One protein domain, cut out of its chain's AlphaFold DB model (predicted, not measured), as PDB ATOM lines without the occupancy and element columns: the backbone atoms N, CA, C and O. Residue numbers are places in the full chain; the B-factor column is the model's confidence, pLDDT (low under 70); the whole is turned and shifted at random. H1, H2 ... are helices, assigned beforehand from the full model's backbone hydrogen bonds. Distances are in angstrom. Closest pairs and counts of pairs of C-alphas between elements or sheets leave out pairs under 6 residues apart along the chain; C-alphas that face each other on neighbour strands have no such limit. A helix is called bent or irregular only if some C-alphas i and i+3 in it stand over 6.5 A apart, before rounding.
ATOM      1  N   ASN A   8     166.791 170.586 172.355       85.94
ATOM      2  CA  ASN A   8     166.066 171.111 173.524       85.94
ATOM      3  C   ASN A   8     166.925 172.063 174.367       85.94
ATOM      4  O   ASN A   8     166.446 173.093 174.832       85.94
ATOM      5  N   ARG A   9     168.211 171.743 174.568       88.38
ATOM      6  CA  ARG A   9     169.131 172.629 175.296       88.38
ATOM      7  C   ARG A   9     169.360 173.947 174.557       88.38
ATOM      8  O   ARG A   9     169.449 174.985 175.203       88.38
ATOM      9  N   GLU A  10     169.519 173.903 173.238       87.75
ATOM     10  CA  GLU A  10     169.734 175.093 172.406       87.75
ATOM     11  C   GLU A  10     168.488 175.988 172.374       87.75
ATOM     12  O   GLU A  10     168.619 177.201 172.526       87.75
ATOM     13  N   GLU A  11     167.296 175.399 172.283       90.88
ATOM     14  CA  GLU A  11     166.013 176.108 172.364       90.88
ATOM     15  C   GLU A  11     165.822 176.761 173.742       90.88
ATOM     16  O   GLU A  11     165.595 177.968 173.824       90.88
ATOM     17  N   MET A  12     166.051 176.016 174.829       80.94
ATOM     18  CA  MET A  12     165.962 176.539 176.199       80.94
ATOM     19  C   MET A  12     166.997 177.642 176.474       80.94
ATOM     20  O   MET A  12     166.717 178.622 177.165       80.94
ATOM     21  N   LEU A  13     168.211 177.518 175.925       80.94
ATOM     22  CA  LEU A  13     169.226 178.565 176.019       80.94
ATOM     23  C   LEU A  13     168.810 179.822 175.246       80.94
ATOM     24  O   LEU A  13     169.015 180.929 175.741       80.94
ATOM     25  N   ALA A  14     168.251 179.666 174.045       89.25
ATOM     26  CA  ALA A  14     167.797 180.787 173.231       89.25
ATOM     27  C   ALA A  14     166.658 181.555 173.917       89.25
ATOM     28  O   ALA A  14     166.705 182.785 173.968       89.25
ATOM     29  N   GLU A  15     165.702 180.833 174.501       90.06
ATOM     30  CA  GLU A  15     164.612 181.396 175.301       90.06
ATOM     31  C   GLU A  15     165.157 182.172 176.506       90.06
ATOM     32  O   GLU A  15     164.891 183.363 176.651       90.06
ATOM     33  N   MET A  16     166.046 181.564 177.296       84.12
ATOM     34  CA  MET A  16     166.684 182.239 178.431       84.12
ATOM     35  C   MET A  16     167.449 183.499 178.006       84.12
ATOM     36  O   MET A  16     167.362 184.537 178.658       84.12
ATOM     37  N   VAL A  17     168.193 183.461 176.898       90.38
ATOM     38  CA  VAL A  17     168.897 184.651 176.392       90.38
ATOM     39  C   VAL A  17     167.912 185.746 175.973       90.38
ATOM     40  O   VAL A  17     168.193 186.925 176.212       90.38
ATOM     41  N   ALA A  18     166.780 185.393 175.361       92.38
ATOM     42  CA  ALA A  18     165.736 186.349 175.002       92.38
ATOM     43  C   ALA A  18     165.133 187.012 176.252       92.38
ATOM     44  O   ALA A  18     165.088 188.243 176.317       92.38
ATOM     45  N   GLU A  19     164.807 186.227 177.278       91.50
ATOM     46  CA  GLU A  19     164.270 186.731 178.547       91.50
ATOM     47  C   GLU A  19     165.256 187.658 179.270       91.50
ATOM     48  O   GLU A  19     164.899 188.756 179.699       91.50
ATOM     49  N   PHE A  20     166.544 187.307 179.329       87.06
ATOM     50  CA  PHE A  20     167.553 188.187 179.932       87.06
ATOM     51  C   PHE A  20     167.764 189.486 179.137       87.06
ATOM     52  O   PHE A  20     168.067 190.529 179.723       87.06
ATOM     53  N   ARG A  21     167.595 189.464 177.807       92.44
ATOM     54  CA  ARG A  21     167.608 190.688 176.985       92.44
ATOM     55  C   ARG A  21     166.386 191.555 177.262       92.44
ATOM     56  O   ARG A  21     166.540 192.769 177.372       92.44
ATOM     57  N   HIS A  22     165.213 190.945 177.403       89.94
ATOM     58  CA  HIS A  22     163.994 191.649 177.776       89.94
ATOM     59  C   HIS A  22     164.131 192.295 179.162       89.94
ATOM     60  O   HIS A  22     163.937 193.504 179.294       89.94
ATOM     61  N   LEU A  23     164.615 191.547 180.158       82.56
ATOM     62  CA  LEU A  23     164.903 192.065 181.496       82.56
ATOM     63  C   LEU A  23     165.899 193.231 181.464       82.56
ATOM     64  O   LEU A  23     165.711 194.229 182.159       82.56
ATOM     65  N   ARG A  24     166.944 193.154 180.627       86.88
ATOM     66  CA  ARG A  24     167.884 194.271 180.434       86.88
ATOM     67  C   ARG A  24     167.179 195.534 179.933       86.88
ATOM     68  O   ARG A  24     167.548 196.624 180.361       86.88
ATOM     69  N   ASN A  25     166.222 195.398 179.018       88.06
ATOM     70  CA  ASN A  25     165.464 196.535 178.496       88.06
ATOM     71  C   ASN A  25     164.547 197.122 179.575       88.06
ATOM     72  O   ASN A  25     164.617 198.324 179.805       88.06
ATOM     73  N   ILE A  26     163.829 196.281 180.329       86.12
ATOM     74  CA  ILE A  26     163.013 196.725 181.474       86.12
ATOM     75  C   ILE A  26     163.863 197.509 182.482       86.12
ATOM     76  O   ILE A  26     163.481 198.592 182.913       86.12
ATOM     77  N   ILE A  27     165.044 196.994 182.845       82.75
ATOM     78  CA  ILE A  27     165.946 197.675 183.789       82.75
ATOM     79  C   ILE A  27     166.348 199.065 183.277       82.75
ATOM     80  O   ILE A  27     166.466 199.994 184.075       82.75
ATOM     81  N   ARG A  28     166.562 199.222 181.964       85.12
ATOM     82  CA  ARG A  28     166.888 200.521 181.361       85.12
ATOM     83  C   ARG A  28     165.707 201.475 181.405       85.12
ATOM     84  O   ARG A  28     165.875 202.572 181.916       85.12
ATOM     85  N   GLU A  29     164.536 201.039 180.955       87.38
ATOM     86  CA  GLU A  29     163.320 201.861 180.941       87.38
ATOM     87  C   GLU A  29     162.957 202.352 182.347       87.38
ATOM     88  O   GLU A  29     162.717 203.539 182.562       87.38
ATOM     89  N   VAL A  30     163.002 201.459 183.340       80.69
ATOM     90  CA  VAL A  30     162.766 201.817 184.746       80.69
ATOM     91  C   VAL A  30     163.836 202.783 185.261       80.69
ATOM     92  O   VAL A  30     163.521 203.721 185.992       80.69
ATOM     93  N   GLY A  31     165.102 202.570 184.888       84.94
ATOM     94  CA  GLY A  31     166.204 203.460 185.249       84.94
ATOM     95  C   GLY A  31     166.046 204.866 184.667       84.94
ATOM     96  O   GLY A  31     166.209 205.841 185.393       84.94
ATOM     97  N   GLU A  32     165.683 204.970 183.390       87.56
ATOM     98  CA  GLU A  32     165.422 206.237 182.696       87.56
ATOM     99  C   GLU A  32     164.232 206.975 183.316       87.56
ATOM    100  O   GLU A  32     164.352 208.150 183.660       87.56
ATOM    101  N   ALA A  33     163.119 206.278 183.567       82.56
ATOM    102  CA  ALA A  33     161.954 206.863 184.229       82.56
ATOM    103  C   ALA A  33     162.284 207.386 185.639       82.56
ATOM    104  O   ALA A  33     161.829 208.461 186.033       82.56
ATOM    105  N   LEU A  34     163.101 206.646 186.399       83.88
ATOM    106  CA  LEU A  34     163.557 207.078 187.719       83.88
ATOM    107  C   LEU A  34     164.438 208.330 187.637       83.88
ATOM    108  O   LEU A  34     164.279 209.222 188.469       83.88
ATOM    109  N   ILE A  35     165.348 208.399 186.659       85.56
ATOM    110  CA  ILE A  35     166.206 209.571 186.431       85.56
ATOM    111  C   ILE A  35     165.342 210.793 186.128       85.56
ATOM    112  O   ILE A  35     165.437 211.773 186.858       85.56
ATOM    113  N   ILE A  36     164.444 210.697 185.143       88.12
ATOM    114  CA  ILE A  36     163.557 211.800 184.741       88.12
ATOM    115  C   ILE A  36     162.748 212.305 185.937       88.12
ATOM    116  O   ILE A  36     162.714 213.501 186.214       88.12
ATOM    117  N   ARG A  37     162.136 211.390 186.703       88.81
ATOM    118  CA  ARG A  37     161.368 211.761 187.896       88.81
ATOM    119  C   ARG A  37     162.231 212.512 188.913       88.81
ATOM    120  O   ARG A  37     161.782 213.507 189.473       88.81
ATOM    121  N   LYS A  38     163.449 212.031 189.182       86.75
ATOM    122  CA  LYS A  38     164.341 212.663 190.162       86.75
ATOM    123  C   LYS A  38     164.892 214.000 189.678       86.75
ATOM    124  O   LYS A  38     165.045 214.891 190.503       86.75
ATOM    125  N   GLU A  39     165.111 214.173 188.379       89.44
ATOM    126  CA  GLU A  39     165.429 215.477 187.791       89.44
ATOM    127  C   GLU A  39     164.280 216.470 187.988       89.44
ATOM    128  O   GLU A  39     164.517 217.571 188.475       89.44
ATOM    129  N   SER A  40     163.032 216.065 187.726       92.12
ATOM    130  CA  SER A  40     161.863 216.923 187.979       92.12
ATOM    131  C   SER A  40     161.697 217.288 189.459       92.12
ATOM    132  O   SER A  40     161.336 218.415 189.778       92.12
ATOM    133  N   GLU A  41     161.974 216.355 190.378       89.75
ATOM    134  CA  GLU A  41     161.961 216.642 191.818       89.75
ATOM    135  C   GLU A  41     163.062 217.645 192.207       89.75
ATOM    136  O   GLU A  41     162.804 218.548 192.998       89.75
ATOM    137  N   VAL A  42     164.274 217.534 191.647       90.12
ATOM    138  CA  VAL A  42     165.340 218.530 191.867       90.12
ATOM    139  C   VAL A  42     164.924 219.901 191.338       90.12
ATOM    140  O   VAL A  42     165.109 220.884 192.050       90.12
ATOM    141  N   GLU A  43     164.333 219.970 190.144       92.00
ATOM    142  CA  GLU A  43     163.866 221.230 189.553       92.00
ATOM    143  C   GLU A  43     162.821 221.913 190.448       92.00
ATOM    144  O   GLU A  43     162.973 223.079 190.802       92.00
ATOM    145  N   ALA A  44     161.829 221.164 190.938       87.00
ATOM    146  CA  ALA A  44     160.824 221.693 191.861       87.00
ATOM    147  C   ALA A  44     161.441 222.227 193.172       87.00
ATOM    148  O   ALA A  44     160.984 223.234 193.722       87.00
ATOM    149  N   LEU A  45     162.496 221.579 193.685       86.31
ATOM    150  CA  LEU A  45     163.228 222.067 194.858       86.31
ATOM    151  C   LEU A  45     164.011 223.354 194.562       86.31
ATOM    152  O   LEU A  45     164.101 224.216 195.439       86.31
ATOM    153  N   VAL A  46     164.569 223.491 193.355       89.31
ATOM    154  CA  VAL A  46     165.236 224.720 192.898       89.31
ATOM    155  C   VAL A  46     164.226 225.860 192.800       89.31
ATOM    156  O   VAL A  46     164.434 226.889 193.441       89.31
ATOM    157  N   GLU A  47     163.100 225.658 192.115       88.19
ATOM    158  CA  GLU A  47     162.028 226.657 192.013       88.19
ATOM    159  C   GLU A  47     161.536 227.094 193.402       88.19
ATOM    160  O   GLU A  47     161.373 228.280 193.688       88.19
ATOM    161  N   MET A  48     161.353 226.147 194.325       85.56
ATOM    162  CA  MET A  48     160.981 226.463 195.701       85.56
ATOM    163  C   MET A  48     162.038 227.330 196.398       85.56
ATOM    164  O   MET A  48     161.671 228.309 197.048       85.56
ATOM    165  N   LEU A  49     163.327 227.001 196.271       85.50
ATOM    166  CA  LEU A  49     164.422 227.791 196.846       85.50
ATOM    167  C   LEU A  49     164.442 229.226 196.314       85.50
ATOM    168  O   LEU A  49     164.685 230.151 197.089       85.50
ATOM    169  N   GLU A  50     164.154 229.420 195.027       87.12
ATOM    170  CA  GLU A  50     164.097 230.742 194.394       87.12
ATOM    171  C   GLU A  50     162.976 231.626 194.954       87.12
ATOM    172  O   GLU A  50     163.087 232.852 194.944       87.12
ATOM    173  N   THR A  51     161.919 231.024 195.505       86.81
ATOM    174  CA  THR A  51     160.824 231.766 196.155       86.81
ATOM    175  C   THR A  51     161.088 232.142 197.615       86.81
ATOM    176  O   THR A  51     160.316 232.913 198.185       86.81
ATOM    177  N   LEU A  52     162.135 231.599 198.246       81.31
ATOM    178  CA  LEU A  52     162.434 231.872 199.653       81.31
ATOM    179  C   LEU A  52     163.112 233.235 199.835       81.31
ATOM    180  O   LEU A  52     163.949 233.670 199.044       81.31
ATOM    181  N   SER A  53     162.813 233.896 200.949       86.38
ATOM    182  CA  SER A  53     163.505 235.113 201.361       86.38
ATOM    183  C   SER A  53     164.946 234.829 201.802       86.38
ATOM    184  O   SER A  53     165.309 233.732 202.231       86.38
ATOM    185  N   VAL A  54     165.785 235.868 201.803       85.56
ATOM    186  CA  VAL A  54     167.175 235.780 202.287       85.56
ATOM    187  C   VAL A  54     167.254 235.293 203.741       85.56
ATOM    188  O   VAL A  54     168.200 234.594 204.105       85.56
ATOM    189  N   ALA A  55     166.281 235.658 204.582       86.94
ATOM    190  CA  ALA A  55     166.234 235.229 205.977       86.94
ATOM    191  C   ALA A  55     165.970 233.719 206.093       86.94
ATOM    192  O   ALA A  55     166.688 233.032 206.820       86.94
ATOM    193  N   GLU A  56     165.005 233.201 205.331       83.00
ATOM    194  CA  GLU A  56     164.686 231.769 205.274       83.00
ATOM    195  C   GLU A  56     165.858 230.971 204.701       83.00
ATOM    196  O   GLU A  56     166.302 229.999 205.311       83.00
ATOM    197  N   LEU A  57     166.456 231.440 203.600       84.06
ATOM    198  CA  LEU A  57     167.634 230.812 202.999       84.06
ATOM    199  C   LEU A  57     168.809 230.738 203.975       84.06
ATOM    200  O   LEU A  57     169.481 229.710 204.049       84.06
ATOM    201  N   ARG A  58     169.072 231.788 204.762       85.12
ATOM    202  CA  ARG A  58     170.130 231.760 205.788       85.12
ATOM    203  C   ARG A  58     169.847 230.758 206.905       85.12
ATOM    204  O   ARG A  58     170.800 230.214 207.456       85.12
ATOM    205  N   ALA A  59     168.578 230.511 207.226       83.62
ATOM    206  CA  ALA A  59     168.196 229.556 208.259       83.62
ATOM    207  C   ALA A  59     168.456 228.098 207.841       83.62
ATOM    208  O   ALA A  59     168.790 227.285 208.697       83.62
ATOM    209  N   VAL A  60     168.348 227.770 206.546       81.12
ATOM    210  CA  VAL A  60     168.459 226.376 206.068       81.12
ATOM    211  C   VAL A  60     169.715 226.079 205.253       81.12
ATOM    212  O   VAL A  60     170.307 225.011 205.402       81.12
ATOM    213  N   SER A  61     170.182 227.007 204.415       83.88
ATOM    214  CA  SER A  61     171.257 226.740 203.446       83.88
ATOM    215  C   SER A  61     172.579 226.216 204.029       83.88
ATOM    216  O   SER A  61     173.176 225.358 203.376       83.88
ATOM    217  N   PRO A  62     173.075 226.632 205.218       88.06
ATOM    218  CA  PRO A  62     174.397 226.200 205.680       88.06
ATOM    219  C   PRO A  62     174.501 224.683 205.880       88.06
ATOM    220  O   PRO A  62     175.515 224.074 205.524       88.06
ATOM    221  N   GLU A  63     173.452 224.063 206.422       88.44
ATOM    222  CA  GLU A  63     173.415 222.622 206.653       88.44
ATOM    223  C   GLU A  63     173.377 221.852 205.331       88.44
ATOM    224  O   GLU A  63     174.218 220.978 205.094       88.44
ATOM    225  N   TRP A  64     172.440 222.207 204.451       89.38
ATOM    226  CA  TRP A  64     172.222 221.515 203.182       89.38
ATOM    227  C   TRP A  64     173.407 221.667 202.234       89.38
ATOM    228  O   TRP A  64     173.874 220.676 201.673       89.38
ATOM    229  N   LEU A  65     173.994 222.865 202.142       88.69
ATOM    230  CA  LEU A  65     175.211 223.089 201.361       88.69
ATOM    231  C   LEU A  65     176.370 222.226 201.860       88.69
ATOM    232  O   LEU A  65     177.120 221.682 201.051       88.69
ATOM    233  N   ARG A  66     176.528 222.070 203.181       91.12
ATOM    234  CA  ARG A  66     177.551 221.183 203.745       91.12
ATOM    235  C   ARG A  66     177.295 219.730 203.346       91.12
ATOM    236  O   ARG A  66     178.231 219.060 202.918       91.12
ATOM    237  N   ARG A  67     176.054 219.249 203.465       88.88
ATOM    238  CA  ARG A  67     175.684 217.862 203.134       88.88
ATOM    239  C   ARG A  67     175.885 217.556 201.653       88.88
ATOM    240  O   ARG A  67     176.534 216.565 201.333       88.88
ATOM    241  N   ILE A  68     175.426 218.441 200.768       88.75
ATOM    242  CA  ILE A  68     175.607 218.313 199.316       88.75
ATOM    243  C   ILE A  68     177.101 218.290 198.965       88.75
ATOM    244  O   ILE A  68     177.551 217.391 198.262       88.75
ATOM    245  N   LYS A  69     177.908 219.204 199.523       87.94
ATOM    246  CA  LYS A  69     179.368 219.236 199.295       87.94
ATOM    247  C   LYS A  69     180.102 217.996 199.823       87.94
ATOM    248  O   LYS A  69     181.198 217.693 199.358       87.94
ATOM    249  N   GLN A  70     179.536 217.292 200.803       90.44
ATOM    250  CA  GLN A  70     180.102 216.060 201.360       90.44
ATOM    251  C   GLN A  70     179.720 214.800 200.572       90.44
ATOM    252  O   GLN A  70     180.321 213.744 200.801       90.44
ATOM    253  N   LEU A  71     178.766 214.885 199.638       87.50
ATOM    254  CA  LEU A  71     178.416 213.766 198.773       87.50
ATOM    255  C   LEU A  71     179.606 213.394 197.883       87.50
ATOM    256  O   LEU A  71     180.015 214.128 196.987       87.50
ATOM    257  N   LYS A  72     180.154 212.197 198.098       84.38
ATOM    258  CA  LYS A  72     181.232 211.631 197.271       84.38
ATOM    259  C   LYS A  72     180.650 210.826 196.109       84.38
ATOM    260  O   LYS A  72     180.960 209.641 195.970       84.38
ATOM    261  N   VAL A  73     179.799 211.467 195.308       82.81
ATOM    262  CA  VAL A  73     179.138 210.835 194.158       82.81
ATOM    263  C   VAL A  73     180.191 210.437 193.128       82.81
ATOM    264  O   VAL A  73     181.085 211.219 192.801       82.81
ATOM    265  N   LYS A  74     180.104 209.212 192.604       82.44
ATOM    266  CA  LYS A  74     180.933 208.762 191.474       82.44
ATOM    267  C   LYS A  74     180.025 208.409 190.294       82.44
ATOM    268  O   LYS A  74     179.742 207.223 190.118       82.44
ATOM    269  N   PRO A  75     179.609 209.395 189.470       74.94
ATOM    270  CA  PRO A  75     178.616 209.193 188.409       74.94
ATOM    271  C   PRO A  75     178.982 208.053 187.454       74.94
ATOM    272  O   PRO A  75     178.184 207.151 187.223       74.94
ATOM    273  N   ALA A  76     180.250 207.995 187.029       77.00
ATOM    274  CA  ALA A  76     180.772 206.949 186.145       77.00
ATOM    275  C   ALA A  76     180.671 205.517 186.712       77.00
ATOM    276  O   ALA A  76     180.850 204.550 185.980       77.00
ATOM    277  N   LYS A  77     180.427 205.360 188.021       78.06
ATOM    278  CA  LYS A  77     180.291 204.052 188.679       78.06
ATOM    279  C   LYS A  77     178.839 203.633 188.912       78.06
ATOM    280  O   LYS A  77     178.648 202.543 189.443       78.06
ATOM    281  N   GLY A  78     177.850 204.476 188.587       73.25
ATOM    282  CA  GLY A  78     176.422 204.143 188.685       73.25
ATOM    283  C   GLY A  78     176.003 203.566 190.043       73.25
ATOM    284  O   GLY A  78     175.229 202.613 190.113       73.25
ATOM    285  N   ARG A  79     176.586 204.058 191.144       83.19
ATOM    286  CA  ARG A  79     176.419 203.430 192.460       83.19
ATOM    287  C   ARG A  79     175.031 203.713 193.014       83.19
ATOM    288  O   ARG A  79     174.740 204.835 193.411       83.19
ATOM    289  N   MET A  80     174.237 202.659 193.187       80.06
ATOM    290  CA  MET A  80     172.924 202.734 193.841       80.06
ATOM    291  C   MET A  80     172.985 203.383 195.236       80.06
ATOM    292  O   MET A  80     172.059 204.072 195.647       80.06
ATOM    293  N   LYS A  81     174.092 203.197 195.968       83.12
ATOM    294  CA  LYS A  81     174.315 203.862 197.260       83.12
ATOM    295  C   LYS A  81     174.315 205.388 197.130       83.12
ATOM    296  O   LYS A  81     173.727 206.050 197.977       83.12
ATOM    297  N   ASP A  82     174.954 205.919 196.092       85.06
ATOM    298  CA  ASP A  82     175.062 207.360 195.875       85.06
ATOM    299  C   ASP A  82     173.673 207.931 195.541       85.06
ATOM    300  O   ASP A  82     173.263 208.928 196.128       85.06
ATOM    301  N   LEU A  83     172.898 207.234 194.696       82.12
ATOM    302  CA  LEU A  83     171.517 207.611 194.376       82.12
ATOM    303  C   LEU A  83     170.622 207.634 195.622       82.12
ATOM    304  O   LEU A  83     169.915 208.609 195.853       82.12
ATOM    305  N   LYS A  84     170.694 206.601 196.470       85.75
ATOM    306  CA  LYS A  84     169.936 206.557 197.733       85.75
ATOM    307  C   LYS A  84     170.281 207.721 198.664       85.75
ATOM    308  O   LYS A  84     169.392 208.265 199.306       85.75
ATOM    309  N   GLN A  85     171.556 208.102 198.740       87.56
ATOM    310  CA  GLN A  85     171.987 209.240 199.557       87.56
ATOM    311  C   GLN A  85     171.450 210.572 199.028       87.56
ATOM    312  O   GLN A  85     171.053 211.413 199.829       87.56
ATOM    313  N   ILE A  86     171.423 210.754 197.705       87.00
ATOM    314  CA  ILE A  86     170.844 211.945 197.068       87.00
ATOM    315  C   ILE A  86     169.345 212.025 197.363       87.00
ATOM    316  O   ILE A  86     168.890 213.045 197.867       87.00
ATOM    317  N   VAL A  87     168.603 210.936 197.129       87.06
ATOM    318  CA  VAL A  87     167.154 210.874 197.390       87.06
ATOM    319  C   VAL A  87     166.834 211.220 198.842       87.06
ATOM    320  O   VAL A  87     165.979 212.056 199.093       87.06
ATOM    321  N   HIS A  88     167.575 210.650 199.788       89.81
ATOM    322  CA  HIS A  88     167.375 210.930 201.205       89.81
ATOM    323  C   HIS A  88     167.618 212.408 201.563       89.81
ATOM    324  O   HIS A  88     166.859 212.987 202.328       89.81
ATOM    325  N   ILE A  89     168.648 213.043 200.987       89.94
ATOM    326  CA  ILE A  89     168.889 214.482 201.183       89.94
ATOM    327  C   ILE A  89     167.747 215.321 200.599       89.94
ATOM    328  O   ILE A  89     167.368 216.313 201.214       89.94
ATOM    329  N   MET A  90     167.214 214.942 199.435       89.44
ATOM    330  CA  MET A  90     166.094 215.648 198.804       89.44
ATOM    331  C   MET A  90     164.826 215.578 199.660       89.44
ATOM    332  O   MET A  90     164.200 216.608 199.887       89.44
ATOM    333  N   GLU A  91     164.480 214.391 200.164       89.75
ATOM    334  CA  GLU A  91     163.287 214.170 200.991       89.75
ATOM    335  C   GLU A  91     163.337 214.981 202.291       89.75
ATOM    336  O   GLU A  91     162.398 215.709 202.603       89.75
ATOM    337  N   GLU A  92     164.458 214.935 203.017       91.25
ATOM    338  CA  GLU A  92     164.590 215.702 204.260       91.25
ATOM    339  C   GLU A  92     164.643 217.220 204.005       91.25
ATOM    340  O   GLU A  92     164.178 218.012 204.829       91.25
ATOM    341  N   PHE A  93     165.206 217.654 202.869       87.31
ATOM    342  CA  PHE A  93     165.194 219.066 202.491       87.31
ATOM    343  C   PHE A  93     163.772 219.549 202.194       87.31
ATOM    344  O   PHE A  93     163.390 220.625 202.653       87.31
ATOM    345  N   GLN A  94     162.992 218.750 201.465       85.38
ATOM    346  CA  GLN A  94     161.598 219.053 201.166       85.38
ATOM    347  C   GLN A  94     160.773 219.188 202.451       85.38
ATOM    348  O   GLN A  94     160.121 220.212 202.642       85.38
ATOM    349  N   GLU A  95     160.871 218.214 203.360       88.25
ATOM    350  CA  GLU A  95     160.183 218.254 204.657       88.25
ATOM    351  C   GLU A  95     160.546 219.534 205.425       88.25
ATOM    352  O   GLU A  95     159.675 220.251 205.924       88.25
ATOM    353  N   LYS A  96     161.835 219.904 205.435       84.06
ATOM    354  CA  LYS A  96     162.288 221.112 206.126       84.06
ATOM    355  C   LYS A  96     161.794 222.408 205.484       84.06
ATOM    356  O   LYS A  96     161.557 223.391 206.187       84.06
ATOM    357  N   ALA A  97     161.687 222.443 204.163       78.00
ATOM    358  CA  ALA A  97     161.209 223.612 203.441       78.00
ATOM    359  C   ALA A  97     159.687 223.791 203.572       78.00
ATOM    360  O   ALA A  97     159.211 224.922 203.675       78.00
ATOM    361  N   GLU A  98     158.930 222.695 203.648       82.25
ATOM    362  CA  GLU A  98     157.499 222.720 203.962       82.25
ATOM    363  C   GLU A  98     157.245 223.290 205.370       82.25
ATOM    364  O   GLU A  98     156.385 224.158 205.527       82.25
ATOM    365  N   GLU A  99     158.055 222.921 206.373       84.50
ATOM    366  CA  GLU A  99     157.973 223.501 207.727       84.50
ATOM    367  C   GLU A  99     158.161 225.026 207.759       84.50
ATOM    368  O   GLU A  99     157.604 225.696 208.628       84.50
ATOM    369  N   LEU A 100     158.967 225.584 206.848       74.50
ATOM    370  CA  LEU A 100     159.187 227.030 206.758       74.50
ATOM    371  C   LEU A 100     158.006 227.764 206.120       74.50
ATOM    372  O   LEU A 100     157.759 228.923 206.451       74.50
ATOM    373  N   ARG A 101     157.292 227.101 205.203       67.50
ATOM    374  CA  ARG A 101     156.132 227.665 204.501       67.50
ATOM    375  C   ARG A 101     154.851 227.600 205.326       67.50
ATOM    376  O   ARG A 101     153.941 228.394 205.087       67.50
ATOM    377  N   GLU A 102     154.752 226.683 206.286       66.88
ATOM    378  CA  GLU A 102     153.613 226.664 207.196       66.88
ATOM    379  C   GLU A 102     153.713 227.799 208.233       66.88
ATOM    380  O   GLU A 102     154.706 227.894 208.959       66.88
TER     381      GLU A 102
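AT A GLANCE: This is residues 8 to 102 of the 132 residues of an uncharacterized protein of Geobacter sp (UniProt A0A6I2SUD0). One long helix, H1, sticks out as an arm with residues 8 to 34; beyond them a small head forms where the helical hairpin of H2 and H3 folds back beside its last part. The 95 printed residues hold three named helices, H1, H2, H3 in chain order, and no named strand: all helix. The whole is an extended rod, 72 by 25 by 17 A, with a radius of gyration of the C-alphas of 20.1 A.

IN THESE COORDINATES: Find C-alpha 8 at (166.066, 171.111, 173.524); from there H1, residues 8 to 50, runs 63.2 A. H2, residues 54 to 70, spans 23.6 A; it is irregular, C-alphas 59 and 62 being 7.5 A apart, with a kink of 49 degrees near residue 61. H3, residues 80 to 101, runs 31.9 A to C-alpha 101 at (156.132, 227.665, 204.501).

HOW THE PARTS SIT: Look at residues 38 to 45 of H1, which only just touch residues 87 to 94 of H3, with 3 pairs of C-alphas within 8 A; the closest, Leu 45 and Gln 94, are 7.2 A apart. H1 and H3 run the same way at a shallow tilt of 30 degrees. H2 and H3, a hairpin, touch, closest at the C-alphas of Glu 56 and Leu 100, 7.4 A, opposite ways at a shallow tilt of 11 degrees. H1 and H2 are close but not clearly touching, C-alphas 49 and 57 being closest at 7.6 A. Each O i to N i+4 pair is within hydrogen-bond range in H1 and H3, and 10 of 13 in H2.

THE WHOLE: The C-alphas of Asn 8 and Ala 55, the two farthest apart, are 71.9 A apart. The printed part has no cut; the link H1 to H2 is tight, H2 to H3 short. Residues 101 to 102 are under pLDDT 70.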